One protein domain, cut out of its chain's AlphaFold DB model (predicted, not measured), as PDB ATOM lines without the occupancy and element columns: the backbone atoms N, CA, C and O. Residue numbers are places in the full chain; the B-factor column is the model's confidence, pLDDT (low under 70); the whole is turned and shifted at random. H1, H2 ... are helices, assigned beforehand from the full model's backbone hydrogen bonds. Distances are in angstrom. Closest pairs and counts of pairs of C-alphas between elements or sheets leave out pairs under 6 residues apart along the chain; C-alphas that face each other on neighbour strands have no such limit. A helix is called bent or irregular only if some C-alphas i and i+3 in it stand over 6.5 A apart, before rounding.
ATOM      1  N   ASP A   2     100.420  61.805  94.397       41.41
ATOM      2  CA  ASP A   2     100.679  60.430  93.919       41.41
ATOM      3  C   ASP A   2     101.621  60.322  92.704       41.41
ATOM      4  O   ASP A   2     102.581  59.555  92.741       41.41
ATOM      5  N   SER A   3     101.382  61.114  91.650       52.41
ATOM      6  CA  SER A   3     102.223  61.151  90.439       52.41
ATOM      7  C   SER A   3     103.666  61.601  90.723       52.41
ATOM      8  O   SER A   3     104.610  61.000  90.227       52.41
ATOM      9  N   ILE A   4     103.858  62.596  91.593       55.09
ATOM     10  CA  ILE A   4     105.181  63.135  91.953       55.09
ATOM     11  C   ILE A   4     105.971  62.093  92.755       55.09
ATOM     12  O   ILE A   4     107.120  61.805  92.430       55.09
ATOM     13  N   CYS A   5     105.340  61.469  93.755       59.31
ATOM     14  CA  CYS A   5     105.966  60.404  94.542       59.31
ATOM     15  C   CYS A   5     106.270  59.163  93.686       59.31
ATOM     16  O   CYS A   5     107.324  58.552  93.847       59.31
ATOM     17  N   SER A   6     105.380  58.822  92.745       71.31
ATOM     18  CA  SER A   6     105.602  57.741  91.776       71.31
ATOM     19  C   SER A   6     106.795  58.035  90.869       71.31
ATOM     20  O   SER A   6     107.687  57.203  90.773       71.31
ATOM     21  N   ASN A   7     106.851  59.220  90.257       75.56
ATOM     22  CA  ASN A   7     107.926  59.591  89.335       75.56
ATOM     23  C   ASN A   7     109.282  59.700  90.047       75.56
ATOM     24  O   ASN A   7     110.290  59.246  89.510       75.56
ATOM     25  N   LEU A   8     109.311  60.223  91.280       79.56
ATOM     26  CA  LEU A   8     110.526  60.249  92.095       79.56
ATOM     27  C   LEU A   8     111.022  58.827  92.404       79.56
ATOM     28  O   LEU A   8     112.202  58.546  92.219       79.56
ATOM     29  N   LEU A   9     110.130  57.917  92.818       84.94
ATOM     30  CA  LEU A   9     110.498  56.523  93.079       84.94
ATOM     31  C   LEU A   9     110.932  55.788  91.801       84.94
ATOM     32  O   LEU A   9     111.867  55.000  91.857       84.94
ATOM     33  N   ILE A  10     110.310  56.061  90.650       84.75
ATOM     34  CA  ILE A  10     110.726  55.495  89.358       84.75
ATOM     35  C   ILE A  10     112.164  55.919  89.036       84.75
ATOM     36  O   ILE A  10     113.005  55.052  88.809       84.75
ATOM     37  N   ASN A  11     112.479  57.217  89.125       85.00
ATOM     38  CA  ASN A  11     113.841  57.717  88.923       85.00
ATOM     39  C   ASN A  11     114.838  57.068  89.904       85.00
ATOM     40  O   ASN A  11     115.906  56.617  89.492       85.00
ATOM     41  N   LEU A  12     114.463  56.921  91.183       88.69
ATOM     42  CA  LEU A  12     115.279  56.235  92.198       88.69
ATOM     43  C   LEU A  12     115.553  54.747  91.898       88.69
ATOM     44  O   LEU A  12     116.430  54.161  92.530       88.69
ATOM     45  N   LEU A  13     114.836  54.131  90.955       88.38
ATOM     46  CA  LEU A  13     115.016  52.731  90.562       88.38
ATOM     47  C   LEU A  13     115.711  52.562  89.209       88.38
ATOM     48  O   LEU A  13     116.304  51.509  88.975       88.38
ATOM     49  N   THR A  14     115.631  53.562  88.325       89.00
ATOM     50  CA  THR A  14     116.122  53.475  86.938       89.00
ATOM     51  C   THR A  14     117.395  54.270  86.652       89.00
ATOM     52  O   THR A  14     118.011  54.035  85.619       89.00
ATOM     53  N   THR A  15     117.803  55.214  87.504       89.19
ATOM     54  CA  THR A  15     119.022  56.015  87.276       89.19
ATOM     55  C   THR A  15     120.295  55.216  87.603       89.19
ATOM     56  O   THR A  15     120.353  54.503  88.603       89.19
ATOM     57  N   ASP A  16     121.362  55.358  86.808       84.88
ATOM     58  CA  ASP A  16     122.636  54.642  87.027       84.88
ATOM     59  C   ASP A  16     123.363  55.039  88.326       84.88
ATOM     60  O   ASP A  16     124.127  54.255  88.890       84.88
ATOM     61  N   SER A  17     123.072  56.223  88.874       85.25
ATOM     62  CA  SER A  17     123.547  56.672  90.193       85.25
ATOM     63  C   SER A  17     123.182  55.715  91.337       85.25
ATOM     64  O   SER A  17     123.859  55.711  92.363       85.25
ATOM     65  N   VAL A  18     122.189  54.837  91.145       84.69
ATOM     66  CA  VAL A  18     121.901  53.709  92.046       84.69
ATOM     67  C   VAL A  18     123.161  52.901  92.373       84.69
ATOM     68  O   VAL A  18     123.310  52.438  93.506       84.69
ATOM     69  N   PHE A  19     124.102  52.750  91.433       83.44
ATOM     70  CA  PHE A  19     125.355  52.036  91.679       83.44
ATOM     71  C   PHE A  19     126.268  52.744  92.688       83.44
ATOM     72  O   PHE A  19     126.836  52.050  93.536       83.44
ATOM     73  N   SER A  20     126.344  54.080  92.681       82.81
ATOM     74  CA  SER A  20     127.251  54.866  93.533       82.81
ATOM     75  C   SER A  20     126.676  55.303  94.887       82.81
ATOM     76  O   SER A  20     127.451  55.679  95.765       82.81
ATOM     77  N   TRP A  21     125.355  55.251  95.101       89.00
ATOM     78  CA  TRP A  21     124.757  55.680  96.375       89.00
ATOM     79  C   TRP A  21     125.208  54.840  97.589       89.00
ATOM     80  O   TRP A  21     125.367  53.623  97.448       89.00
ATOM     81  N   PRO A  22     125.331  55.437  98.795       86.56
ATOM     82  CA  PRO A  22     125.552  54.724 100.057       86.56
ATOM     83  C   PRO A  22     124.496  53.650 100.370       86.56
ATOM     84  O   PRO A  22     123.395  53.639  99.810       86.56
ATOM     85  N   ARG A  23     124.822  52.725 101.281       85.00
ATOM     86  CA  ARG A  23     123.967  51.562 101.596       85.00
ATOM     87  C   ARG A  23     122.719  51.952 102.389       85.00
ATOM     88  O   ARG A  23     121.682  51.310 102.289       85.00
ATOM     89  N   GLU A  24     122.816  53.049 103.121       85.12
ATOM     90  CA  GLU A  24     121.764  53.692 103.898       85.12
ATOM     91  C   GLU A  24     120.640  54.172 102.968       85.12
ATOM     92  O   GLU A  24     119.466  53.918 103.231       85.12
ATOM     93  N   ILE A  25     120.999  54.770 101.823       85.50
ATOM     94  CA  ILE A  25     120.045  55.185 100.783       85.50
ATOM     95  C   ILE A  25     119.411  53.958 100.114       85.50
ATOM     96  O   ILE A  25     118.199  53.931  99.913       85.50
ATOM     97  N   GLN A  26     120.196  52.913  99.827       88.50
ATOM     98  CA  GLN A  26     119.684  51.661  99.247       88.50
ATOM     99  C   GLN A  26     118.639  50.996 100.163       88.50
ATOM    100  O   GLN A  26     117.578  50.589  99.689       88.50
ATOM    101  N   TYR A  27     118.888  50.945 101.479       87.69
ATOM    102  CA  TYR A  27     117.903  50.456 102.450       87.69
ATOM    103  C   TYR A  27     116.708  51.404 102.619       87.69
ATOM    104  O   TYR A  27     115.588  50.923 102.744       87.69
ATOM    105  N   GLY A  28     116.898  52.724 102.544       86.94
ATOM    106  CA  GLY A  28     115.785  53.680 102.505       86.94
ATOM    107  C   GLY A  28     114.854  53.451 101.306       86.94
ATOM    108  O   GLY A  28     113.635  53.444 101.461       86.94
ATOM    109  N   ILE A  29     115.416  53.181 100.123       89.88
ATOM    110  CA  ILE A  29     114.652  52.821  98.918       89.88
ATOM    111  C   ILE A  29     113.943  51.473  99.104       89.88
ATOM    112  O   ILE A  29     112.751  51.379  98.817       89.88
ATOM    113  N   PHE A  30     114.619  50.454  99.649       90.62
ATOM    114  CA  PHE A  30     113.995  49.166  99.981       90.62
ATOM    115  C   PHE A  30     112.784  49.340 100.914       90.62
ATOM    116  O   PHE A  30     111.720  48.778 100.654       90.62
ATOM    117  N   ASP A  31     112.916  50.145 101.969       89.19
ATOM    118  CA  ASP A  31     111.859  50.362 102.962       89.19
ATOM    119  C   ASP A  31     110.682  51.162 102.363       89.19
ATOM    120  O   ASP A  31     109.522  50.872 102.663       89.19
ATOM    121  N   MET A  32     110.943  52.090 101.431       91.38
ATOM    122  CA  MET A  32     109.895  52.736 100.627       91.38
ATOM    123  C   MET A  32     109.155  51.747  99.707       91.38
ATOM    124  O   MET A  32     107.934  51.847  99.571       91.38
ATOM    125  N   ILE A  33     109.849  50.772  99.107       92.62
ATOM    126  CA  ILE A  33     109.209  49.730  98.282       92.62
ATOM    127  C   ILE A  33     108.360  48.793  99.152       92.62
ATOM    128  O   ILE A  33     107.244  48.459  98.757       92.62
ATOM    129  N   GLU A  34     108.819  48.406 100.349       90.81
ATOM    130  CA  GLU A  34     107.995  47.616 101.276       90.81
ATOM    131  C   GLU A  34     106.695  48.342 101.656       90.81
ATOM    132  O   GLU A  34     105.630  47.722 101.682       90.81
ATOM    133  N   LEU A  35     106.752  49.656 101.887       91.81
ATOM    134  CA  LEU A  35     105.560  50.467 102.146       91.81
ATOM    135  C   LEU A  35     104.645  50.571 100.914       91.81
ATOM    136  O   LEU A  35     103.425  50.496 101.060       91.81
ATOM    137  N   LEU A  36     105.193  50.678  99.696       92.75
ATOM    138  CA  LEU A  36     104.395  50.633  98.463       92.75
ATOM    139  C   LEU A  36     103.699  49.271  98.285       92.75
ATOM    140  O   LEU A  36     102.515  49.231  97.943       92.75
ATOM    141  N   VAL A  37     104.404  48.167  98.555       93.31
ATOM    142  CA  VAL A  37     103.853  46.801  98.547       93.31
ATOM    143  C   VAL A  37     102.669  46.686  99.513       93.31
ATOM    144  O   VAL A  37     101.614  46.191  99.111       93.31
ATOM    145  N   ASP A  38     102.803  47.195 100.742       90.69
ATOM    146  CA  ASP A  38     101.736  47.193 101.754       90.69
ATOM    147  C   ASP A  38     100.511  48.004 101.311       90.69
ATOM    148  O   ASP A  38      99.361  47.556 101.423       90.69
ATOM    149  N   ILE A  39     100.758  49.209 100.786       91.62
ATOM    150  CA  ILE A  39      99.722  50.130 100.315       91.62
ATOM    151  C   ILE A  39      98.954  49.500  99.152       91.62
ATOM    152  O   ILE A  39      97.724  49.471  99.192       91.62
ATOM    153  N   VAL A  40      99.635  48.941  98.145       91.75
ATOM    154  CA  VAL A  40      98.974  48.307  96.991       91.75
ATOM    155  C   VAL A  40      98.270  47.011  97.395       91.75
ATOM    156  O   VAL A  40      97.098  46.832  97.056       91.75
ATOM    157  N   GLY A  41      98.918  46.138  98.174       89.88
ATOM    158  CA  GLY A  41      98.330  44.888  98.671       89.88
ATOM    159  C   GLY A  41      97.042  45.108  99.473       89.88
ATOM    160  O   GLY A  41      96.070  44.358  99.317       89.88
ATOM    161  N   THR A  42      96.992  46.188 100.260       88.25
ATOM    162  CA  THR A  42      95.797  46.627 100.996       88.25
ATOM    163  C   THR A  42      94.768  47.300 100.083       88.25
ATOM    164  O   THR A  42      93.581  46.970 100.139       88.25
ATOM    165  N   ARG A  43      95.191  48.225  99.209       90.62
ATOM    166  CA  ARG A  43      94.309  49.006  98.324       90.62
ATOM    167  C   ARG A  43      93.600  48.145  97.277       90.62
ATOM    168  O   ARG A  43      92.467  48.465  96.913       90.62
ATOM    169  N   LEU A  44      94.209  47.039  96.849       90.50
ATOM    170  CA  LEU A  44      93.618  46.042  95.946       90.50
ATOM    171  C   LEU A  44      92.384  45.321  96.514       90.50
ATOM    172  O   LEU A  44      91.692  44.638  95.763       90.50
ATOM    173  N   ARG A  45      92.064  45.473  97.805       88.81
ATOM    174  CA  ARG A  45      90.851  44.899  98.421       88.81
ATOM    175  C   ARG A  45      89.562  45.650  98.057       88.81
ATOM    176  O   ARG A  45      88.478  45.167  98.369       88.81
ATOM    177  N   TYR A  46      89.671  46.809  97.402       87.44
ATOM    178  CA  TYR A  46      88.551  47.703  97.094       87.44
ATOM    179  C   TYR A  46      88.541  48.091  95.602       87.44
ATOM    180  O   TYR A  46      89.610  48.346  95.042       87.44
ATOM    181  N   PRO A  47      87.377  48.164  94.931       80.00
ATOM    182  CA  PRO A  47      87.269  48.773  93.604       80.00
ATOM    183  C   PRO A  47      87.356  50.310  93.700       80.00
ATOM    184  O   PRO A  47      87.056  50.891  94.741       80.00
ATOM    185  N   ARG A  48      87.723  51.046  92.647       83.88
ATOM    186  CA  ARG A  48      88.286  50.608  91.350       83.88
ATOM    187  C   ARG A  48      89.779  50.259  91.445       83.88
ATOM    188  O   ARG A  48      90.385  50.467  92.502       83.88
ATOM    189  N   VAL A  49      90.365  49.737  90.371       89.31
ATOM    190  CA  VAL A  49      91.771  49.308  90.324       89.31
ATOM    191  C   VAL A  49      92.710  50.524  90.462       89.31
ATOM    192  O   VAL A  49      92.512  51.535  89.788       89.31
ATOM    193  N   PRO A  50      93.741  50.481  91.331       90.62
ATOM    194  CA  PRO A  50      94.655  51.606  91.544       90.62
ATOM    195  C   PRO A  50      95.749  51.664  90.458       90.62
ATOM    196  O   PRO A  50      96.916  51.392  90.736       90.62
ATOM    197  N   VAL A  51      95.363  52.005  89.220       91.06
ATOM    198  CA  VAL A  51      96.214  51.971  88.006       91.06
ATOM    199  C   VAL A  51      97.602  52.589  88.221       91.06
ATOM    200  O   VAL A  51      98.601  51.924  87.967       91.06
ATOM    201  N   THR A  52      97.687  53.820  88.740       89.88
ATOM    202  CA  THR A  52      98.969  54.517  88.954       89.88
ATOM    203  C   THR A  52      99.889  53.749  89.904       89.88
ATOM    204  O   THR A  52     101.031  53.472  89.558       89.88
ATOM    205  N   LEU A  53      99.379  53.333  91.070       90.81
ATOM    206  CA  LEU A  53     100.175  52.627  92.081       90.81
ATOM    207  C   LEU A  53     100.600  51.226  91.615       90.81
ATOM    208  O   LEU A  53     101.687  50.774  91.961       90.81
ATOM    209  N   LEU A  54      99.769  50.547  90.814       92.25
ATOM    210  CA  LEU A  54     100.124  49.273  90.179       92.25
ATOM    211  C   LEU A  54     101.214  49.438  89.119       92.25
ATOM    212  O   LEU A  54     102.119  48.612  89.067       92.25
ATOM    213  N   ASN A  55     101.170  50.506  88.318       92.19
ATOM    214  CA  ASN A  55     102.226  50.805  87.350       92.19
ATOM    215  C   ASN A  55     103.559  51.122  88.051       92.19
ATOM    216  O   ASN A  55     104.597  50.624  87.618       92.19
ATOM    217  N   THR A  56     103.540  51.853  89.172       92.12
ATOM    218  CA  THR A  56     104.737  52.061  90.007       92.12
ATOM    219  C   THR A  56     105.233  50.740  90.605       92.12
ATOM    220  O   THR A  56     106.418  50.430  90.500       92.12
ATOM    221  N   LEU A  57     104.341  49.908  91.161       93.81
ATOM    222  CA  LEU A  57     104.701  48.591  91.708       93.81
ATOM    223  C   LEU A  57     105.308  47.670  90.634       93.81
ATOM    224  O   LEU A  57     106.305  47.004  90.903       93.81
ATOM    225  N   ALA A  58     104.769  47.673  89.412       93.31
ATOM    226  CA  ALA A  58     105.300  46.900  88.290       93.31
ATOM    227  C   ALA A  58     106.746  47.286  87.935       93.31
ATOM    228  O   ALA A  58     107.515  46.412  87.549       93.31
ATOM    229  N   ILE A  59     107.141  48.551  88.129       91.38
ATOM    230  CA  ILE A  59     108.532  49.003  87.969       91.38
ATOM    231  C   ILE A  59     109.404  48.528  89.144       91.38
ATOM    232  O   ILE A  59     110.517  48.063  88.916       91.38
ATOM    233  N   THR A  60     108.893  48.520  90.384       91.19
ATOM    234  CA  THR A  60     109.623  47.923  91.532       91.19
ATOM    235  C   THR A  60     109.835  46.407  91.407       91.19
ATOM    236  O   THR A  60     110.721  45.849  92.049       91.19
ATOM    237  N   PHE A  61     109.014  45.738  90.592       91.94
ATOM    238  CA  PHE A  61     109.090  44.305  90.300       91.94
ATOM    239  C   PHE A  61     109.823  44.011  88.974       91.94
ATOM    240  O   PHE A  61     110.028  42.841  88.646       91.94
ATOM    241  N   ASP A  62     110.221  45.035  88.208       91.50
ATOM    242  CA  ASP A  62     110.931  44.867  86.939       91.50
ATOM    243  C   ASP A  62     112.396  44.499  87.190       91.50
ATOM    244  O   ASP A  62     113.197  45.287  87.702       91.50
ATOM    245  N   ILE A  63     112.743  43.276  86.796       88.19
ATOM    246  CA  ILE A  63     114.082  42.683  86.892       88.19
ATOM    247  C   ILE A  63     115.180  43.484  86.172       88.19
ATOM    248  O   ILE A  63     116.357  43.294  86.472       88.19
ATOM    249  N   ASN A  64     114.815  44.367  85.237       88.06
ATOM    250  CA  ASN A  64     115.758  45.076  84.375       88.06
ATOM    251  C   ASN A  64     116.233  46.425  84.945       88.06
ATOM    252  O   ASN A  64     117.204  46.969  84.419       88.06
ATOM    253  N   THR A  65     115.591  46.970  85.988       90.62
ATOM    254  CA  THR A  65     115.960  48.286  86.558       90.62
ATOM    255  C   THR A  65     117.368  48.279  87.172       90.62
ATOM    256  O   THR A  65     117.870  47.226  87.572       90.62
ATOM    257  N   THR A  66     118.028  49.440  87.272       90.06
ATOM    258  CA  THR A  66     119.402  49.527  87.806       90.06
ATOM    259  C   THR A  66     119.460  49.063  89.265       90.06
ATOM    260  O   THR A  66     120.380  48.339  89.651       90.06
ATOM    261  N   PHE A  67     118.421  49.364  90.051       90.62
ATOM    262  CA  PHE A  67     118.238  48.858  91.416       90.62
ATOM    263  C   PHE A  67     118.036  47.339  91.465       90.62
ATOM    264  O   PHE A  67     118.744  46.648  92.203       90.62
ATOM    265  N   SER A  68     117.146  46.797  90.628       88.94
ATOM    266  CA  SER A  68     116.941  45.350  90.493       88.94
ATOM    267  C   SER A  68     118.228  44.607  90.132       88.94
ATOM    268  O   SER A  68     118.533  43.577  90.735       88.94
ATOM    269  N   GLN A  69     119.019  45.136  89.193       87.69
ATOM    270  CA  GLN A  69     120.277  44.518  88.770       87.69
ATOM    271  C   GLN A  69     121.389  44.637  89.822       87.69
ATOM    272  O   GLN A  69     122.151  43.683  89.993       87.69
ATOM    273  N   LYS A  70     121.471  45.754  90.562       87.81
ATOM    274  CA  LYS A  70     122.424  45.928  91.672       87.81
ATOM    275  C   LYS A  70     122.186  44.917  92.795       87.81
ATOM    276  O   LYS A  70     123.132  44.294  93.268       87.81
ATOM    277  N   HIS A  71     120.927  44.718  93.184       88.00
ATOM    278  CA  HIS A  71     120.546  43.899  94.342       88.00
ATOM    279  C   HIS A  71     120.106  42.465  93.984       88.00
ATOM    280  O   HIS A  71     119.525  41.750  94.808       88.00
ATOM    281  N   LYS A  72     120.404  42.008  92.757       85.38
ATOM    282  CA  LYS A  72     119.995  40.692  92.234       85.38
ATOM    283  C   LYS A  72     120.596  39.497  92.990       85.38
ATOM    284  O   LYS A  72     119.984  38.436  92.996       85.38
ATOM    285  N   ASP A  73     121.759  39.657  93.620       82.56
ATOM    286  CA  ASP A  73     122.482  38.579  94.322       82.56
ATOM    287  C   ASP A  73     122.716  38.872  95.817       82.56
ATOM    288  O   ASP A  73     123.463  38.165  96.495       82.56
ATOM    289  N   GLU A  74     122.065  39.907  96.361       81.31
ATOM    290  CA  GLU A  74     122.217  40.293  97.764       81.31
ATOM    291  C   GLU A  74     121.256  39.524  98.685       81.31
ATOM    292  O   GLU A  74     120.034  39.547  98.520       81.31
ATOM    293  N   GLN A  75     121.820  38.852  99.692       70.06
ATOM    294  CA  GLN A  75     121.052  38.097 100.681       70.06
ATOM    295  C   GLN A  75     120.398  39.022 101.716       70.06
ATOM    296  O   GLN A  75     121.011  39.954 102.233       70.06
ATOM    297  N   LEU A  76     119.142  38.727 102.048       67.00
ATOM    298  CA  LEU A  76     118.341  39.504 102.991       67.00
ATOM    299  C   LEU A  76     118.726  39.182 104.448       67.00
ATOM    300  O   LEU A  76     118.897  38.007 104.787       67.00
ATOM    301  N   PRO A  77     118.765  40.174 105.358       57.97
ATOM    302  CA  PRO A  77     118.859  39.913 106.792       57.97
ATOM    303  C   PRO A  77     117.695  39.031 107.260       57.97
ATOM    304  O   PRO A  77     116.547  39.283 106.898       57.97
ATOM    305  N   ALA A  78     117.950  38.052 108.133       53.12
ATOM    306  CA  ALA A  78     116.957  37.042 108.542       53.12
ATOM    307  C   ALA A  78     115.633  37.606 109.114       53.12
ATOM    308  O   ALA A  78     114.609  36.927 109.092       53.12
ATOM    309  N   ARG A  79     115.630  38.859 109.598       54.84
ATOM    310  CA  ARG A  79     114.435  39.587 110.070       54.84
ATOM    311  C   ARG A  79     113.502  40.062 108.938       54.84
ATOM    312  O   ARG A  79     112.346  40.356 109.219       54.84
ATOM    313  N   ARG A  80     113.981  40.133 107.689       63.50
ATOM    314  CA  ARG A  80     113.251  40.564 106.474       63.50
ATOM    315  C   ARG A  80     112.906  39.391 105.534       63.50
ATOM    316  O   ARG A  80     112.667  39.586 104.346       63.50
ATOM    317  N   VAL A  81     112.907  38.158 106.050       64.38
ATOM    318  CA  VAL A  81     112.546  36.949 105.290       64.38
ATOM    319  C   VAL A  81     111.082  36.594 105.555       64.38
ATOM    320  O   VAL A  81     110.732  36.075 106.618       64.38
ATOM    321  N   TYR A  82     110.221  36.868 104.575       68.31
ATOM    322  CA  TYR A  82     108.789  36.575 104.636       68.31
ATOM    323  C   TYR A  82     108.539  35.091 104.392       68.31
ATOM    324  O   TYR A  82     108.500  34.639 103.254       68.31
ATOM    325  N   LYS A  83     108.356  34.315 105.464       62.59
ATOM    326  CA  LYS A  83     107.973  32.905 105.335       62.59
ATOM    327  C   LYS A  83     106.594  32.800 104.682       62.59
ATOM    328  O   LYS A  83     105.606  33.229 105.272       62.59
ATOM    329  N   LEU A  84     106.553  32.218 103.488       64.25
ATOM    330  CA  LEU A  84     105.327  31.685 102.907       64.25
ATOM    331  C   LEU A  84     105.115  30.262 103.425       64.25
ATOM    332  O   LEU A  84     106.079  29.505 103.562       64.25
ATOM    333  N   ASP A  85     103.859  29.899 103.666       56.28
ATOM    334  CA  ASP A  85     103.473  28.493 103.714       56.28
ATOM    335  C   ASP A  85     103.518  27.964 102.269       56.28
ATOM    336  O   ASP A  85     102.773  28.431 101.409       56.28
ATOM    337  N   ASP A  86     104.455  27.043 102.030       47.91
ATOM    338  CA  ASP A  86     104.839  26.422 100.754       47.91
ATOM    339  C   ASP A  86     105.332  27.382  99.631       47.91
ATOM    340  O   ASP A  86     104.596  28.154  99.014       47.91
ATOM    341  N   GLU A  87     106.633  27.288  99.310       56.91
ATOM    342  CA  GLU A  87     107.340  28.030  98.241       56.91
ATOM    343  C   GLU A  87     106.931  27.547  96.828       56.91
ATOM    344  O   GLU A  87     107.732  26.980  96.084       56.91
ATOM    345  N   GLU A  88     105.662  27.735  96.454       66.69
ATOM    346  CA  GLU A  88     105.105  27.198  95.203       66.69
ATOM    347  C   GLU A  88     104.870  28.237  94.098       66.69
ATOM    348  O   GLU A  88     104.804  27.858  92.934       66.69
ATOM    349  N   PHE A  89     104.720  29.532  94.402       78.69
ATOM    350  CA  PHE A  89     104.493  30.555  93.361       78.69
ATOM    351  C   PHE A  89     105.787  31.207  92.847       78.69
ATOM    352  O   PHE A  89     105.828  31.695  91.718       78.69
ATOM    353  N   LEU A  90     106.846  31.208  93.659       83.88
ATOM    354  CA  LEU A  90     108.159  31.739  93.295       83.88
ATOM    355  C   LEU A  90     109.089  30.604  92.878       83.88
ATOM    356  O   LEU A  90     109.103  29.540  93.495       83.88
ATOM    357  N   ARG A  91     109.911  30.847  91.858       78.56
ATOM    358  CA  ARG A  91     110.861  29.862  91.335       78.56
ATOM    359  C   ARG A  91     111.863  29.489  92.438       78.56
ATOM    360  O   ARG A  91     112.512  30.362  93.017       78.56
ATOM    361  N   THR A  92     111.970  28.203  92.775       68.25
ATOM    362  CA  THR A  92     112.855  27.700  93.855       68.25
ATOM    363  C   THR A  92     114.216  27.219  93.355       68.25
ATOM    364  O   THR A  92     115.113  26.950  94.152       68.25
ATOM    365  N   LYS A  93     114.385  27.114  92.033       61.16
ATOM    366  CA  LYS A  93     115.630  26.729  91.366       61.16
ATOM    367  C   LYS A  93     115.914  27.709  90.237       61.16
ATOM    368  O   LYS A  93     115.124  27.819  89.302       61.16
ATOM    369  N   PHE A  94     117.054  28.378  90.319       60.88
ATOM    370  CA  PHE A  94     117.609  29.182  89.236       60.88
ATOM    371  C   PHE A  94     118.668  28.350  88.501       60.88
ATOM    372  O   PHE A  94     119.348  27.530  89.121       60.88
ATOM    373  N   SER A  95     118.784  28.510  87.181       53.50
ATOM    374  CA  SER A  95     119.957  28.003  86.459       53.50
ATOM    375  C   SER A  95     121.123  28.969  86.671       53.50
ATOM    376  O   SER A  95     120.903  30.133  86.993       53.50
ATOM    377  N   ASN A  96     122.358  28.541  86.402       52.03
ATOM    378  CA  ASN A  96     123.547  29.398  86.533       52.03
ATOM    379  C   ASN A  96     123.565  30.624  85.580       52.03
ATOM    380  O   ASN A  96     124.541  31.367  85.573       52.03
ATOM    381  N   GLN A  97     122.530  30.817  84.752       50.19
ATOM    382  CA  GLN A  97     122.336  31.987  83.883       50.19
ATOM    383  C   GLN A  97     121.392  33.038  84.492       50.19
ATOM    384  O   GLN A  97     121.364  34.171  84.021       50.19
ATOM    385  N   PHE A  98     120.622  32.677  85.521       53.28
ATOM    386  CA  PHE A  98     119.655  33.543  86.189       53.28
ATOM    387  C   PHE A  98     120.132  33.833  87.619       53.28
ATOM    388  O   PHE A  98     120.560  32.922  88.327       53.28
ATOM    389  N   GLY A  99     120.094  35.104  88.033       59.47
ATOM    390  CA  GLY A  99     120.522  35.520  89.376       59.47
ATOM    391  C   GLY A  99     119.596  34.999  90.479       59.47
ATOM    392  O   GLY A  99     118.592  34.342  90.210       59.47
ATOM    393  N   THR A 100     119.888  35.319  91.741       66.00
ATOM    394  CA  THR A 100     118.985  34.915  92.848       66.00
ATOM    395  C   THR A 100     117.750  35.821  93.006       66.00
ATOM    396  O   THR A 100     116.819  35.481  93.739       66.00
ATOM    397  N   TYR A 101     117.735  36.958  92.298       70.62
ATOM    398  CA  TYR A 101     116.761  38.061  92.361       70.62
ATOM    399  C   TYR A 101     116.525  38.598  93.787       70.62
ATOM    400  O   TYR A 101     115.416  39.017  94.118       70.62
ATOM    401  N   GLY A 102     117.574  38.585  94.619       78.38
ATOM    402  CA  GLY A 102     117.568  38.769  96.078       78.38
ATOM    403  C   GLY A 102     116.490  39.702  96.639       78.38
ATOM    404  O   GLY A 102     115.535  39.238  97.268       78.38
ATOM    405  N   TRP A 103     116.621  41.013  96.421       88.06
ATOM    406  CA  TRP A 103     115.689  41.990  97.009       88.06
ATOM    407  C   TRP A 103     114.306  41.989  96.337       88.06
ATOM    408  O   TRP A 103     113.295  42.067  97.036       88.06
ATOM    409  N   ILE A 104     114.234  41.788  95.016       89.12
ATOM    410  CA  ILE A 104     112.963  41.694  94.267       89.12
ATOM    411  C   ILE A 104     112.116  40.531  94.794       89.12
ATOM    412  O   ILE A 104     110.914  40.684  95.024       89.12
ATOM    413  N   ARG A 105     112.751  39.377  95.060       85.44
ATOM    414  CA  ARG A 105     112.093  38.215  95.667       85.44
ATOM    415  C   ARG A 105     111.428  38.607  96.983       85.44
ATOM    416  O   ARG A 105     110.283  38.223  97.186       85.44
ATOM    417  N   SER A 106     112.091  39.406  97.827       86.12
ATOM    418  CA  SER A 106     111.522  39.906  99.090       86.12
ATOM    419  C   SER A 106     110.218  40.673  98.873       86.12
ATOM    420  O   SER A 106     109.214  40.365  99.514       86.12
ATOM    421  N   PHE A 107     110.198  41.620  97.927       90.12
ATOM    422  CA  PHE A 107     109.022  42.449  97.652       90.12
ATOM    423  C   PHE A 107     107.841  41.623  97.125       90.12
ATOM    424  O   PHE A 107     106.718  41.767  97.615       90.12
ATOM    425  N   ILE A 108     108.089  40.696  96.190       89.81
ATOM    426  CA  ILE A 108     107.045  39.790  95.686       89.81
ATOM    427  C   ILE A 108     106.570  38.852  96.811       89.81
ATOM    428  O   ILE A 108     105.371  38.629  96.968       89.81
ATOM    429  N   GLN A 109     107.479  38.340  97.644       88.00
ATOM    430  CA  GLN A 109     107.153  37.445  98.754       88.00
ATOM    431  C   GLN A 109     106.310  38.144  99.834       88.00
ATOM    432  O   GLN A 109     105.311  37.582 100.290       88.00
ATOM    433  N   ARG A 110     106.627  39.404 100.167       89.00
ATOM    434  CA  ARG A 110     105.818  40.268 101.042       89.00
ATOM    435  C   ARG A 110     104.434  40.540 100.448       89.00
ATOM    436  O   ARG A 110     103.438  40.434 101.161       89.00
ATOM    437  N   PHE A 111     104.350  40.813  99.145       91.25
ATOM    438  CA  PHE A 111     103.079  41.017  98.442       91.25
ATOM    439  C   PHE A 111     102.186  39.764  98.471       91.25
ATOM    440  O   PHE A 111     100.985  39.858  98.743       91.25
ATOM    441  N   ILE A 112     102.761  38.574  98.255       88.75
ATOM    442  CA  ILE A 112     102.045  37.291  98.365       88.75
ATOM    443  C   ILE A 112     101.531  37.086  99.798       88.75
ATOM    444  O   ILE A 112     100.353  36.769  99.979       88.75
ATOM    445  N   ALA A 113     102.370  37.340 100.809       86.50
ATOM    446  CA  ALA A 113     102.036  37.174 102.227       86.50
ATOM    447  C   ALA A 113     100.879  38.072 102.728       86.50
ATOM    448  O   ALA A 113     100.345  37.831 103.810       86.50
ATOM    449  N   GLN A 114     100.451  39.080 101.956       85.38
ATOM    450  CA  GLN A 114      99.356  40.003 102.303       85.38
ATOM    451  C   GLN A 114      98.043  39.764 101.529       85.38
ATOM    452  O   GLN A 114      97.207  40.669 101.400       85.38
ATOM    453  N   ASP A 115      97.845  38.542 101.023       87.69
ATOM    454  CA  ASP A 115      96.782  38.161 100.078       87.69
ATOM    455  C   ASP A 115      96.903  38.841  98.692       87.69
ATOM    456  O   ASP A 115      95.945  38.818  97.920       87.69
ATOM    457  N   GLY A 116      98.049  39.428  98.317       88.94
ATOM    458  CA  GLY A 116      98.184  40.249  97.099       88.94
ATOM    459  C   GLY A 116      97.671  39.575  95.819       88.94
ATOM    460  O   GLY A 116      96.814  40.125  95.127       88.94
ATOM    461  N   LEU A 117      98.081  38.327  95.555       90.75
ATOM    462  CA  LEU A 117      97.617  37.536  94.398       90.75
ATOM    463  C   LEU A 117      96.105  37.237  94.413       90.75
ATOM    464  O   LEU A 117      95.473  37.113  93.361       90.75
ATOM    465  N   LYS A 118      95.516  37.104  95.603       90.06
ATOM    466  CA  LYS A 118      94.084  36.854  95.814       90.06
ATOM    467  C   LYS A 118      93.277  38.141  95.631       90.06
ATOM    468  O   LYS A 118      92.226  38.104  94.995       90.06
ATOM    469  N   ASN A 119      93.810  39.277  96.080       91.44
ATOM    470  CA  ASN A 119      93.209  40.594  95.878       91.44
ATOM    471  C   ASN A 119      93.254  40.988  94.384       91.44
ATOM    472  O   ASN A 119      92.237  41.419  93.845       91.44
ATOM    473  N   LEU A 120      94.368  40.725  93.676       92.88
ATOM    474  CA  LEU A 120      94.458  40.865  92.209       92.88
ATOM    475  C   LEU A 120      93.388  40.033  91.484       92.88
ATOM    476  O   LEU A 120      92.670  40.562  90.637       92.88
ATOM    477  N   ARG A 121      93.234  38.744  91.833       91.00
ATOM    478  CA  ARG A 121      92.182  37.878  91.262       91.00
ATOM    479  C   ARG A 121      90.783  38.458  91.485       91.00
ATOM    480  O   ARG A 121      89.993  38.474  90.547       91.00
ATOM    481  N   GLY A 122      90.505  38.968  92.685       89.00
ATOM    482  CA  GLY A 122      89.234  39.622  93.004       89.00
ATOM    483  C   GLY A 122      88.919  40.803  92.080       89.00
ATOM    484  O   GLY A 122      87.781  40.937  91.641       89.00
ATOM    485  N   GLN A 123      89.917  41.611  91.706       91.56
ATOM    486  CA  GLN A 123      89.730  42.706  90.745       91.56
ATOM    487  C   GLN A 123      89.392  42.193  89.335       91.56
ATOM    488  O   GLN A 123      88.462  42.705  88.713       91.56
ATOM    489  N   PHE A 124      90.063  41.140  88.846       91.50
ATOM    490  CA  PHE A 124      89.665  40.493  87.586       91.50
ATOM    491  C   PHE A 124      88.220  39.968  87.654       91.50
ATOM    492  O   PHE A 124      87.438  40.214  86.739       91.50
ATOM    493  N   GLU A 125      87.831  39.293  88.739       88.31
ATOM    494  CA  GLU A 125      86.472  38.750  88.898       88.31
ATOM    495  C   GLU A 125      85.395  39.851  88.964       88.31
ATOM    496  O   GLU A 125      84.327  39.688  88.370       88.31
ATOM    497  N   LEU A 126      85.686  40.999  89.592       86.88
ATOM    498  CA  LEU A 126      84.806  42.178  89.612       86.88
ATOM    499  C   LEU A 126      84.628  42.812  88.221       86.88
ATOM    500  O   LEU A 126      83.522  43.221  87.871       86.88
ATOM    501  N   MET A 127      85.685  42.866  87.403       86.00
ATOM    502  CA  MET A 127      85.643  43.466  86.059       86.00
ATOM    503  C   MET A 127      85.047  42.556  84.973       86.00
ATOM    504  O   MET A 127      84.888  42.983  83.830       86.00
ATOM    505  N   LYS A 128      84.664  41.317  85.304       81.00
ATOM    506  CA  LYS A 128      84.171  40.315  84.340       81.00
ATOM    507  C   LYS A 128      82.972  40.764  83.495       81.00
ATOM    508  O   LYS A 128      82.840  40.322  82.356       81.00
ATOM    509  N   ASN A 129      82.123  41.626  84.052       75.00
ATOM    510  CA  ASN A 129      80.935  42.170  83.390       75.00
ATOM    511  C   ASN A 129      81.061  43.689  83.125       75.00
ATOM    512  O   ASN A 129      80.046  44.362  82.950       75.00
ATOM    513  N   ALA A 130      82.276  44.251  83.164       72.69
ATOM    514  CA  ALA A 130      82.507  45.668  82.889       72.69
ATOM    515  C   ALA A 130      82.243  46.003  81.411       72.69
ATOM    516  O   ALA A 130      82.453  45.176  80.522       72.69
ATOM    517  N   THR A 131      81.795  47.229  81.141       73.12
ATOM    518  CA  THR A 131      81.597  47.722  79.774       73.12
ATOM    519  C   THR A 131      82.940  47.937  79.060       73.12
ATOM    520  O   THR A 131      83.906  48.356  79.701       73.12
ATOM    521  N   PRO A 132      83.027  47.704  77.734       72.56
ATOM    522  CA  PRO A 132      84.227  48.005  76.954       72.56
ATOM    523  C   PRO A 132      84.481  49.517  76.934       72.56
ATOM    524  O   PRO A 132      83.747  50.275  76.301       72.56
ATOM    525  N   THR A 133      85.504  49.962  77.666       77.31
ATOM    526  CA  THR A 133      85.885  51.376  77.806       77.31
ATOM    527  C   THR A 133      87.403  51.519  77.923       77.31
ATOM    528  O   THR A 133      88.090  50.607  78.385       77.31
ATOM    529  N   THR A 134      87.946  52.683  77.556       72.50
ATOM    530  CA  THR A 134      89.388  52.971  77.667       72.50
ATOM    531  C   THR A 134      89.913  52.723  79.082       72.50
ATOM    532  O   THR A 134      90.962  52.112  79.260       72.50
ATOM    533  N   THR A 135      89.137  53.111  80.096       81.62
ATOM    534  CA  THR A 135      89.470  52.921  81.510       81.62
ATOM    535  C   THR A 135      89.607  51.443  81.865       81.62
ATOM    536  O   THR A 135      90.600  51.056  82.468       81.62
ATOM    537  N   THR A 136      88.672  50.592  81.430       86.56
ATOM    538  CA  THR A 136      88.728  49.143  81.686       86.56
ATOM    539  C   THR A 136      89.949  48.485  81.026       86.56
ATOM    540  O   THR A 136      90.540  47.575  81.607       86.56
ATOM    541  N   ALA A 137      90.394  48.972  79.860       86.94
ATOM    542  CA  ALA A 137      91.643  48.512  79.242       86.94
ATOM    543  C   ALA A 137      92.879  48.885  80.088       86.94
ATOM    544  O   ALA A 137      93.737  48.034  80.319       86.94
ATOM    545  N   MET A 138      92.936  50.113  80.621       89.56
ATOM    546  CA  MET A 138      94.007  50.559  81.528       89.56
ATOM    547  C   MET A 138      94.023  49.767  82.848       89.56
ATOM    548  O   MET A 138      95.096  49.413  83.340       89.56
ATOM    549  N   GLU A 139      92.850  49.453  83.413       92.00
ATOM    550  CA  GLU A 139      92.724  48.633  84.627       92.00
ATOM    551  C   GLU A 139      93.227  47.195  84.399       92.00
ATOM    552  O   GLU A 139      93.993  46.682  85.217       92.00
ATOM    553  N   TYR A 140      92.880  46.557  83.273       92.88
ATOM    554  CA  TYR A 140      93.431  45.242  82.918       92.88
ATOM    555  C   TYR A 140      94.941  45.282  82.651       92.88
ATOM    556  O   TYR A 140      95.653  44.390  83.114       92.88
ATOM    557  N   ASN A 141      95.436  46.310  81.953       93.62
ATOM    558  CA  ASN A 141      96.858  46.479  81.654       93.62
ATOM    559  C   ASN A 141      97.679  46.550  82.954       93.62
ATOM    560  O   ASN A 141      98.569  45.730  83.169       93.62
ATOM    561  N   ALA A 142      97.305  47.432  83.887       93.69
ATOM    562  CA  ALA A 142      98.019  47.608  85.154       93.69
ATOM    563  C   ALA A 142      98.035  46.347  86.048       93.69
ATOM    564  O   ALA A 142      99.028  46.089  86.728       93.69
ATOM    565  N   LEU A 143      96.969  45.532  86.041       94.56
ATOM    566  CA  LEU A 143      96.945  44.249  86.766       94.56
ATOM    567  C   LEU A 143      97.837  43.178  86.120       94.56
ATOM    568  O   LEU A 143      98.370  42.322  86.826       94.56
ATOM    569  N   LEU A 144      97.962  43.187  84.791       93.88
ATOM    570  CA  LEU A 144      98.754  42.216  84.036       93.88
ATOM    571  C   LEU A 144     100.248  42.564  84.039       93.88
ATOM    572  O   LEU A 144     101.074  41.689  84.294       93.88
ATOM    573  N   LYS A 145     100.594  43.838  83.830       92.94
ATOM    574  CA  LYS A 145     101.968  44.349  83.683       92.94
ATOM    575  C   LYS A 145     102.886  43.987  84.855       92.94
ATOM    576  O   LYS A 145     104.060  43.694  84.651       92.94
ATOM    577  N   LEU A 146     102.333  43.885  86.066       92.00
ATOM    578  CA  LEU A 146     103.029  43.365  87.249       92.00
ATOM    579  C   LEU A 146     103.672  41.983  87.002       92.00
ATOM    580  O   LEU A 146     104.799  41.742  87.423       92.00
ATOM    581  N   PHE A 147     102.968  41.083  86.310       91.50
ATOM    582  CA  PHE A 147     103.412  39.713  86.036       91.50
ATOM    583  C   PHE A 147     104.319  39.588  84.818       91.50
ATOM    584  O   PHE A 147     105.105  38.641  84.765       91.50
ATOM    585  N   SER A 148     104.227  40.508  83.854       90.19
ATOM    586  CA  SER A 148     105.165  40.534  82.731       90.19
ATOM    587  C   SER A 148     106.561  40.924  83.230       90.19
ATOM    588  O   SER A 148     107.536  40.229  82.953       90.19
ATOM    589  N   LYS A 149     106.637  41.923  84.120       90.00
ATOM    590  CA  LYS A 149     107.892  42.462  84.659       90.00
ATOM    591  C   LYS A 149     108.689  41.550  85.599       90.00
ATOM    592  O   LYS A 149     109.912  41.659  85.629       90.00
ATOM    593  N   CYS A 150     108.048  40.607  86.298       88.12
ATOM    594  CA  CYS A 150     108.729  39.681  87.221       88.12
ATOM    595  C   CYS A 150     108.723  38.195  86.800       88.12
ATOM    596  O   CYS A 150     109.008  37.323  87.623       88.12
ATOM    597  N   TYR A 151     108.448  37.873  85.528       88.62
ATOM    598  CA  TYR A 151     108.258  36.489  85.053       88.62
ATOM    599  C   TYR A 151     109.404  35.505  85.374       88.62
ATOM    600  O   TYR A 151     109.164  34.327  85.656       88.62
ATOM    601  N   GLN A 152     110.658  35.974  85.406       86.69
ATOM    602  CA  GLN A 152     111.812  35.134  85.760       86.69
ATOM    603  C   GLN A 152     111.766  34.673  87.233       86.69
ATOM    604  O   GLN A 152     112.176  33.552  87.538       86.69
ATOM    605  N   CYS A 153     111.177  35.473  88.131       85.62
ATOM    606  CA  CYS A 153     111.005  35.148  89.551       85.62
ATOM    607  C   CYS A 153     109.849  34.166  89.828       85.62
ATOM    608  O   CYS A 153     109.821  33.549  90.894       85.62
ATOM    609  N   ILE A 154     108.887  34.031  88.908       88.50
ATOM    610  CA  ILE A 154     107.626  33.298  89.114       88.50
ATOM    611  C   ILE A 154     107.698  31.880  88.528       88.50
ATOM    612  O   ILE A 154     108.326  31.643  87.497       88.50
ATOM    613  N   GLU A 155     107.037  30.926  89.183       87.81
ATOM    614  CA  GLU A 155     106.944  29.532  88.741       87.81
ATOM    615  C   GLU A 155     105.833  29.345  87.683       87.81
ATOM    616  O   GLU A 155     104.646  29.581  87.942       87.81
ATOM    617  N   LEU A 156     106.205  28.912  86.472       88.12
ATOM    618  CA  LEU A 156     105.365  29.044  85.268       88.12
ATOM    619  C   LEU A 156     104.046  28.263  85.367       88.12
ATOM    620  O   LEU A 156     102.964  28.806  85.132       88.12
ATOM    621  N   GLY A 157     104.118  26.989  85.766       85.25
ATOM    622  CA  GLY A 157     102.930  26.137  85.893       85.25
ATOM    623  C   GLY A 157     101.948  26.638  86.958       85.25
ATOM    624  O   GLY A 157     100.740  26.425  86.853       85.25
ATOM    625  N   ARG A 158     102.454  27.356  87.965       86.25
ATOM    626  CA  ARG A 158     101.671  27.877  89.092       86.25
ATOM    627  C   ARG A 158     101.011  29.202  88.740       86.25
ATOM    628  O   ARG A 158      99.845  29.393  89.081       86.25
ATOM    629  N   PHE A 159     101.677  30.041  87.946       90.56
ATOM    630  CA  PHE A 159     101.026  31.172  87.292       90.56
ATOM    631  C   PHE A 159      99.834  30.730  86.430       90.56
ATOM    632  O   PHE A 159      98.737  31.248  86.634       90.56
ATOM    633  N   ARG A 160      99.990  29.715  85.559       89.19
ATOM    634  CA  ARG A 160      98.880  29.176  84.736       89.19
ATOM    635  C   ARG A 160      97.684  28.740  85.589       89.19
ATOM    636  O   ARG A 160      96.574  29.245  85.409       89.19
ATOM    637  N   VAL A 161      97.910  27.859  86.571       88.25
ATOM    638  CA  VAL A 161      96.854  27.357  87.479       88.25
ATOM    639  C   VAL A 161      96.100  28.496  88.173       88.25
ATOM    640  O   VAL A 161      94.885  28.407  88.359       88.25
ATOM    641  N   LEU A 162      96.791  29.583  88.530       88.31
ATOM    642  CA  LEU A 162      96.172  30.720  89.200       88.31
ATOM    643  C   LEU A 162      95.512  31.727  88.241       88.31
ATOM    644  O   LEU A 162      94.427  32.194  88.584       88.31
ATOM    645  N   PHE A 163      96.092  32.057  87.083       91.88
ATOM    646  CA  PHE A 163      95.693  33.227  86.281       91.88
ATOM    647  C   PHE A 163      95.149  32.935  84.874       91.88
ATOM    648  O   PHE A 163      94.536  33.831  84.295       91.88
ATOM    649  N   THR A 164      95.231  31.708  84.338       90.56
ATOM    650  CA  THR A 164      94.709  31.392  82.987       90.56
ATOM    651  C   THR A 164      93.228  31.768  82.801       90.56
ATOM    652  O   THR A 164      92.841  32.247  81.735       90.56
ATOM    653  N   ARG A 165      92.384  31.639  83.839       90.25
ATOM    654  CA  ARG A 165      90.975  32.089  83.777       90.25
ATOM    655  C   ARG A 165      90.842  33.607  83.615       90.25
ATOM    656  O   ARG A 165      90.005  34.051  82.834       90.25
ATOM    657  N   SER A 166      91.666  34.377  84.324       92.69
ATOM    658  CA  SER A 166      91.707  35.838  84.223       92.69
ATOM    659  C   SER A 166      92.221  36.272  82.853       92.69
ATOM    660  O   SER A 166      91.599  37.102  82.205       92.69
ATOM    661  N   ILE A 167      93.298  35.656  82.360       91.81
ATOM    662  CA  ILE A 167      93.895  35.983  81.056       91.81
ATOM    663  C   ILE A 167      92.895  35.735  79.920       91.81
ATOM    664  O   ILE A 167      92.670  36.627  79.107       91.81
ATOM    665  N   ARG A 168      92.186  34.594  79.915       89.38
ATOM    666  CA  ARG A 168      91.114  34.319  78.933       89.38
ATOM    667  C   ARG A 168      89.976  35.347  78.975       89.38
ATOM    668  O   ARG A 168      89.396  35.652  77.937       89.38
ATOM    669  N   GLN A 169      89.665  35.908  80.148       89.69
ATOM    670  CA  GLN A 169      88.697  37.002  80.278       89.69
ATOM    671  C   GLN A 169      89.222  38.305  79.653       89.69
ATOM    672  O   GLN A 169      88.467  38.964  78.940       89.69
ATOM    673  N   VAL A 170      90.499  38.655  79.859       90.44
ATOM    674  CA  VAL A 170      91.099  39.846  79.229       90.44
ATOM    675  C   VAL A 170      91.221  39.683  77.712       90.44
ATOM    676  O   VAL A 170      90.899  40.614  76.984       90.44
ATOM    677  N   ILE A 171      91.590  38.498  77.216       88.31
ATOM    678  CA  ILE A 171      91.630  38.204  75.774       88.31
ATOM    679  C   ILE A 171      90.234  38.354  75.155       88.31
ATOM    680  O   ILE A 171      90.090  39.015  74.127       88.31
ATOM    681  N   LYS A 172      89.181  37.825  75.801       86.19
ATOM    682  CA  LYS A 172      87.795  38.033  75.350       86.19
ATOM    683  C   LYS A 172      87.445  39.526  75.286       86.19
ATOM    684  O   LYS A 172      86.964  39.988  74.256       86.19
ATOM    685  N   TYR A 173      87.728  40.270  76.357       87.56
ATOM    686  CA  TYR A 173      87.504  41.716  76.429       87.56
ATOM    687  C   TYR A 173      88.233  42.477  75.306       87.56
ATOM    688  O   TYR A 173      87.646  43.338  74.648       87.56
ATOM    689  N   PHE A 174      89.502  42.142  75.067       86.62
ATOM    690  CA  PHE A 174      90.338  42.736  74.028       86.62
ATOM    691  C   PHE A 174      89.738  42.507  72.636       86.62
ATOM    692  O   PHE A 174      89.567  43.463  71.884       86.62
ATOM    693  N   LEU A 175      89.332  41.273  72.322       80.81
ATOM    694  CA  LEU A 175      88.705  40.917  71.045       80.81
ATOM    695  C   LEU A 175      87.337  41.596  70.847       80.81
ATOM    696  O   LEU A 175      87.050  42.094  69.759       80.81
ATOM    697  N   GLU A 176      86.500  41.662  71.887       80.94
ATOM    698  CA  GLU A 176      85.209  42.369  71.834       80.94
ATOM    699  C   GLU A 176      85.394  43.884  71.633       80.94
ATOM    700  O   GLU A 176      84.627  44.505  70.900       80.94
ATOM    701  N   THR A 177      86.446  44.474  72.210       79.06
ATOM    702  CA  THR A 177      86.737  45.914  72.098       79.06
ATOM    703  C   THR A 177      87.403  46.275  70.761       79.06
ATOM    704  O   THR A 177      86.999  47.245  70.116       79.06
ATOM    705  N   LYS A 178      88.377  45.473  70.304       75.25
ATOM    706  CA  LYS A 178      89.135  45.666  69.051       75.25
ATOM    707  C   LYS A 178      88.242  45.627  67.810       75.25
ATOM    708  O   LYS A 178      88.453  46.393  66.876       75.25
ATOM    709  N   ASN A 179      87.212  44.782  67.819       66.69
ATOM    710  CA  ASN A 179      86.239  44.696  66.728       66.69
ATOM    711  C   ASN A 179      85.240  45.870  66.686       66.69
ATOM    712  O   ASN A 179      84.530  46.018  65.691       66.69
ATOM    713  N   ALA A 180      85.159  46.689  67.741       65.38
ATOM    714  CA  ALA A 180      84.128  47.717  67.889       65.38
ATOM    715  C   ALA A 180      84.600  49.152  67.585       65.38
ATOM    716  O   ALA A 180      83.794  49.953  67.118       65.38
ATOM    717  N   ASN A 181      85.865  49.508  67.860       59.16
ATOM    718  CA  ASN A 181      86.312  50.911  67.851       59.16
ATOM    719  C   ASN A 181      87.742  51.107  67.318       59.16
ATOM    720  O   ASN A 181      88.697  50.616  67.907       59.16
ATOM    721  N   SER A 182      87.903  51.942  66.285       58.00
ATOM    722  CA  SER A 182      89.196  52.289  65.658       58.00
ATOM    723  C   SER A 182      89.931  53.495  66.270       58.00
ATOM    724  O   SER A 182      90.965  53.917  65.753       58.00
ATOM    725  N   ARG A 183      89.382  54.084  67.343       52.22
ATOM    726  CA  ARG A 183      89.937  55.247  68.073       52.22
ATOM    727  C   ARG A 183      90.444  54.903  69.482       52.22
ATOM    728  O   ARG A 183      90.788  55.800  70.242       52.22
ATOM    729  N   LEU A 184      90.454  53.622  69.848       56.41
ATOM    730  CA  LEU A 184      90.738  53.139  71.209       56.41
ATOM    731  C   LEU A 184      92.190  52.651  71.384       56.41
ATOM    732  O   LEU A 184      92.524  52.048  72.400       56.41
ATOM    733  N   ASN A 185      93.023  52.895  70.370       62.38
ATOM    734  CA  ASN A 185      94.164  52.053  70.035       62.38
ATOM    735  C   ASN A 185      95.257  52.071  71.110       62.38
ATOM    736  O   ASN A 185      95.505  51.027  71.685       62.38
ATOM    737  N   THR A 186      95.827  53.221  71.491       78.94
ATOM    738  CA  THR A 186      97.048  53.278  72.333       78.94
ATOM    739  C   THR A 186      97.012  52.394  73.589       78.94
ATOM    740  O   THR A 186      97.880  51.544  73.758       78.94
ATOM    741  N   HIS A 187      95.997  52.517  74.449       83.19
ATOM    742  CA  HIS A 187      95.884  51.687  75.661       83.19
ATOM    743  C   HIS A 187      95.417  50.247  75.391       83.19
ATOM    744  O   HIS A 187      95.599  49.370  76.236       83.19
ATOM    745  N   LEU A 188      94.809  49.991  74.231       83.81
ATOM    746  CA  LEU A 188      94.454  48.652  73.767       83.81
ATOM    747  C   LEU A 188      95.678  47.936  73.161       83.81
ATOM    748  O   LEU A 188      95.816  46.729  73.337       83.81
ATOM    749  N   ASP A 189      96.591  48.681  72.541       83.62
ATOM    750  CA  ASP A 189      97.874  48.234  71.999       83.62
ATOM    751  C   ASP A 189      98.874  47.980  73.141       83.62
ATOM    752  O   ASP A 189      99.470  46.912  73.206       83.62
ATOM    753  N   GLU A 190      98.975  48.874  74.136       87.81
ATOM    754  CA  GLU A 190      99.726  48.605  75.379       87.81
ATOM    755  C   GLU A 190      99.246  47.320  76.081       87.81
ATOM    756  O   GLU A 190     100.049  46.563  76.640       87.81
ATOM    757  N   LEU A 191      97.930  47.073  76.066       90.69
ATOM    758  CA  LEU A 191      97.327  45.853  76.595       90.69
ATOM    759  C   LEU A 191      97.634  44.638  75.704       90.69
ATOM    760  O   LEU A 191      97.869  43.560  76.244       90.69
ATOM    761  N   ASN A 192      97.670  44.800  74.378       87.56
ATOM    762  CA  ASN A 192      98.068  43.763  73.420       87.56
ATOM    763  C   ASN A 192      99.512  43.308  73.655       87.56
ATOM    764  O   ASN A 192      99.743  42.118  73.850       87.56
ATOM    765  N   GLU A 193     100.462  44.243  73.723       89.06
ATOM    766  CA  GLU A 193     101.873  43.928  73.972       89.06
ATOM    767  C   GLU A 193     102.054  43.234  75.327       89.06
ATOM    768  O   GLU A 193     102.715  42.203  75.416       89.06
ATOM    769  N   THR A 194     101.379  43.724  76.373       92.00
ATOM    770  CA  THR A 194     101.428  43.111  77.711       92.00
ATOM    771  C   THR A 194     100.774  41.717  77.735       92.00
ATOM    772  O   THR A 194     101.246  40.821  78.437       92.00
ATOM    773  N   LEU A 195      99.707  41.489  76.956       90.75
ATOM    774  CA  LEU A 195      99.092  40.168  76.782       90.75
ATOM    775  C   LEU A 195     100.013  39.201  76.031       90.75
ATOM    776  O   LEU A 195     100.129  38.050  76.453       90.75
ATOM    777  N   ILE A 196     100.669  39.649  74.958       86.44
ATOM    778  CA  ILE A 196     101.624  38.848  74.181       86.44
ATOM    779  C   ILE A 196     102.839  38.498  75.045       86.44
ATOM    780  O   ILE A 196     103.182  37.320  75.142       86.44
ATOM    781  N   GLU A 197     103.429  39.477  75.739       88.88
ATOM    782  CA  GLU A 197     104.562  39.277  76.651       88.88
ATOM    783  C   GLU A 197     104.231  38.223  77.719       88.88
ATOM    784  O   GLU A 197     105.016  37.306  77.945       88.88
ATOM    785  N   ILE A 198     103.043  38.284  78.331       91.88
ATOM    786  CA  ILE A 198     102.604  37.294  79.329       91.88
ATOM    787  C   ILE A 198     102.327  35.930  78.693       91.88
ATOM    788  O   ILE A 198     102.798  34.915  79.204       91.88
ATOM    789  N   CYS A 199     101.584  35.862  77.588       88.94
ATOM    790  CA  CYS A 199     101.249  34.569  76.990       88.94
ATOM    791  C   CYS A 199     102.497  33.861  76.428       88.94
ATOM    792  O   CYS A 199     102.563  32.634  76.479       88.94
ATOM    793  N   PHE A 200     103.516  34.610  75.997       88.38
ATOM    794  CA  PHE A 200     104.832  34.085  75.636       88.38
ATOM    795  C   PHE A 200     105.659  33.675  76.869       88.38
ATOM    796  O   PHE A 200     106.010  32.504  77.006       88.38
ATOM    797  N   ASN A 201     105.914  34.595  77.811       89.06
ATOM    798  CA  ASN A 201     106.773  34.354  78.983       89.06
ATOM    799  C   ASN A 201     106.248  33.254  79.920       89.06
ATOM    800  O   ASN A 201     107.027  32.656  80.665       89.06
ATOM    801  N   TYR A 202     104.942  32.976  79.883       89.31
ATOM    802  CA  TYR A 202     104.308  31.887  80.621       89.31
ATOM    803  C   TYR A 202     103.861  30.712  79.730       89.31
ATOM    804  O   TYR A 202     103.106  29.868  80.209       89.31
ATOM    805  N   GLU A 203     104.344  30.603  78.484       88.12
ATOM    806  CA  GLU A 203     104.094  29.519  77.502       88.12
ATOM    807  C   GLU A 203     102.607  29.085  77.405       88.12
ATOM    808  O   GLU A 203     102.237  27.913  77.519       88.12
ATOM    809  N   MET A 204     101.714  30.063  77.248       85.94
ATOM    810  CA  MET A 204     100.267  29.881  77.089       85.94
ATOM    811  C   MET A 204      99.895  29.808  75.601       85.94
ATOM    812  O   MET A 204      99.238  30.688  75.051       85.94
ATOM    813  N   ASN A 205     100.382  28.758  74.934       79.06
ATOM    814  CA  ASN A 205     100.353  28.632  73.471       79.06
ATOM    815  C   ASN A 205      98.931  28.633  72.876       79.06
ATOM    816  O   ASN A 205      98.722  29.220  71.818       79.06
ATOM    817  N   ASP A 206      97.952  28.024  73.557       78.31
ATOM    818  CA  ASP A 206      96.545  28.029  73.123       78.31
ATOM    819  C   ASP A 206      95.988  29.464  73.075       78.31
ATOM    820  O   ASP A 206      95.280  29.844  72.144       78.31
ATOM    821  N   GLU A 207      96.333  30.284  74.071       81.50
ATOM    822  CA  GLU A 207      95.956  31.692  74.152       81.50
ATOM    823  C   GLU A 207      96.703  32.573  73.142       81.50
ATOM    824  O   GLU A 207      96.081  33.460  72.559       81.50
ATOM    825  N   VAL A 208      97.992  32.314  72.881       71.94
ATOM    826  CA  VAL A 208      98.742  32.990  71.802       71.94
ATOM    827  C   VAL A 208      98.074  32.726  70.450       71.94
ATOM    828  O   VAL A 208      97.795  33.664  69.706       71.94
ATOM    829  N   ASN A 209      97.748  31.465  70.155       72.19
ATOM    830  CA  ASN A 209      97.074  31.095  68.910       72.19
ATOM    831  C   ASN A 209      95.691  31.755  68.800       72.19
ATOM    832  O   ASN A 209      95.376  32.319  67.758       72.19
ATOM    833  N   ALA A 210      94.907  31.800  69.884       72.75
ATOM    834  CA  ALA A 210      93.612  32.483  69.896       72.75
ATOM    835  C   ALA A 210      93.707  34.003  69.626       72.75
ATOM    836  O   ALA A 210      92.779  34.579  69.055       72.75
ATOM    837  N   ILE A 211      94.810  34.660  70.007       70.62
ATOM    838  CA  ILE A 211      95.076  36.069  69.667       70.62
ATOM    839  C   ILE A 211      95.454  36.210  68.178       70.62
ATOM    840  O   ILE A 211      94.972  37.126  67.510       70.62
ATOM    841  N   LEU A 212      96.282  35.303  67.644       67.81
ATOM    842  CA  LEU A 212      96.817  35.371  66.275       67.81
ATOM    843  C   LEU A 212      95.818  34.938  65.189       67.81
ATOM    844  O   LEU A 212      95.694  35.619  64.169       67.81
ATOM    845  N   GLU A 213      95.080  33.845  65.394       61.59
ATOM    846  CA  GLU A 213      94.063  33.352  64.450       61.59
ATOM    847  C   GLU A 213      92.945  34.387  64.257       61.59
ATOM    848  O   GLU A 213      92.559  34.693  63.130       61.59
ATOM    849  N   LEU A 214      92.476  35.003  65.349       52.69
ATOM    850  CA  LEU A 214      91.409  36.010  65.309       52.69
ATOM    851  C   LEU A 214      91.887  37.403  64.866       52.69
ATOM    852  O   LEU A 214      91.063  38.233  64.488       52.69
ATOM    853  N   ALA A 215      93.198  37.662  64.854       52.78
ATOM    854  CA  ALA A 215      93.770  38.839  64.197       52.78
ATOM    855  C   ALA A 215      93.883  38.675  62.668       52.78
ATOM    856  O   ALA A 215      94.059  39.666  61.961       52.78
ATOM    857  N   SER A 216      93.756  37.447  62.161       46.12
ATOM    858  CA  SER A 216      94.101  37.061  60.790       46.12
ATOM    859  C   SER A 216      92.869  36.829  59.897       46.12
ATOM    860  O   SER A 216      92.879  35.951  59.039       46.12
TER     861      SER A 216
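What this domain is: This is residues 2 to 216 of the 729 residues of the protein "Hypothetical protein" of Rotaria magnacalcarata (UniProt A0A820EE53). An up-and-down bundle of seven helices makes the body: H4, H8 and H10 run one way in a row, and H3, H7, H9 and H11 run the opposite way beside them. H6 packs on H3 and H1 on H4, while the small H2 and H5 sit together near the end of H1 and a long unnamed loop, residues 71 to 101, lies away from the middle. The printed part has 215 residues with eleven named helices, H1 to H11 in order, and no named strand; the class is all helix. The whole is compact, with a radius of gyration of the C-alphas of 17.6 A and spans of 53 by 38 by 30 A.

Where its parts are: The longest helix by residues, H9, is residues 156 to 178, 28.3 A from C-alpha 156 at (105.365, 29.044, 85.268) to C-alpha 178. It is irregular, with C-alphas 162 and 165 7.6 A apart, and has a kink of 65 degrees near residue 163. H8, residues 134 to 149, spans 22.4 A with a kink of 33 degrees near residue 143; H10, residues 185 to 201, spans 23.5 A. H7 is residues 116 to 127, H11 residues 205 to 215, H4 residues 51 to 60 and H6 residues 102 to 113. H3, residues 23 to 43, spans 29.9 A. H1, residues 2 to 14, begins at C-alpha 2 at (100.679, 60.430, 93.919); H2 is residues 16 to 19 and H5 residues 66 to 70.

How they stand to each other: H9 and H10 form a hairpin at a shallow tilt of 26 degrees, closest at the C-alphas of Phe 174 and Leu 188, 7.2 A. H10 touches H8, the same way at 28 degrees, a shallow tilt, at Asn 141 and Leu 191, C-alphas 5.1 A apart. H8 touches H4, closest at the C-alphas of Ala 58 and Leu 146, 4.3 A. H7 touches H9 with residues 121 to 125 alone, C-alphas of Phe 124 and Ser 166 closest at 6.1 A. H10 and H11 are a hairpin, closest C-alphas Cys 199 and Val 208, 6.0 A. H3 touches H6, C-alphas of Val 37 and Phe 111 closest at 5.8 A. H1 touches H4 at Ser 6 and Thr 56, closest C-alphas 6.0 A apart; H2 touches H5. Every O i to N i+4 pair is within hydrogen-bond range in H1, H3, H4, H5, H6, H7 and H10; H8 has 10 of 12, H9 17 of 19, H11 6 of 7, and H2 is too short for one.

The domain as a whole: The C-alphas farthest apart, Glu 24 and Ser 216, are 53.9 A apart. The printed part has no cut; the link H5 to H6 is long. Mean pLDDT of the printed part is 81.8, with residues 2 to 5, 76 to 88, 92 to 100, 179 to 185 and 212 to 216 under 70.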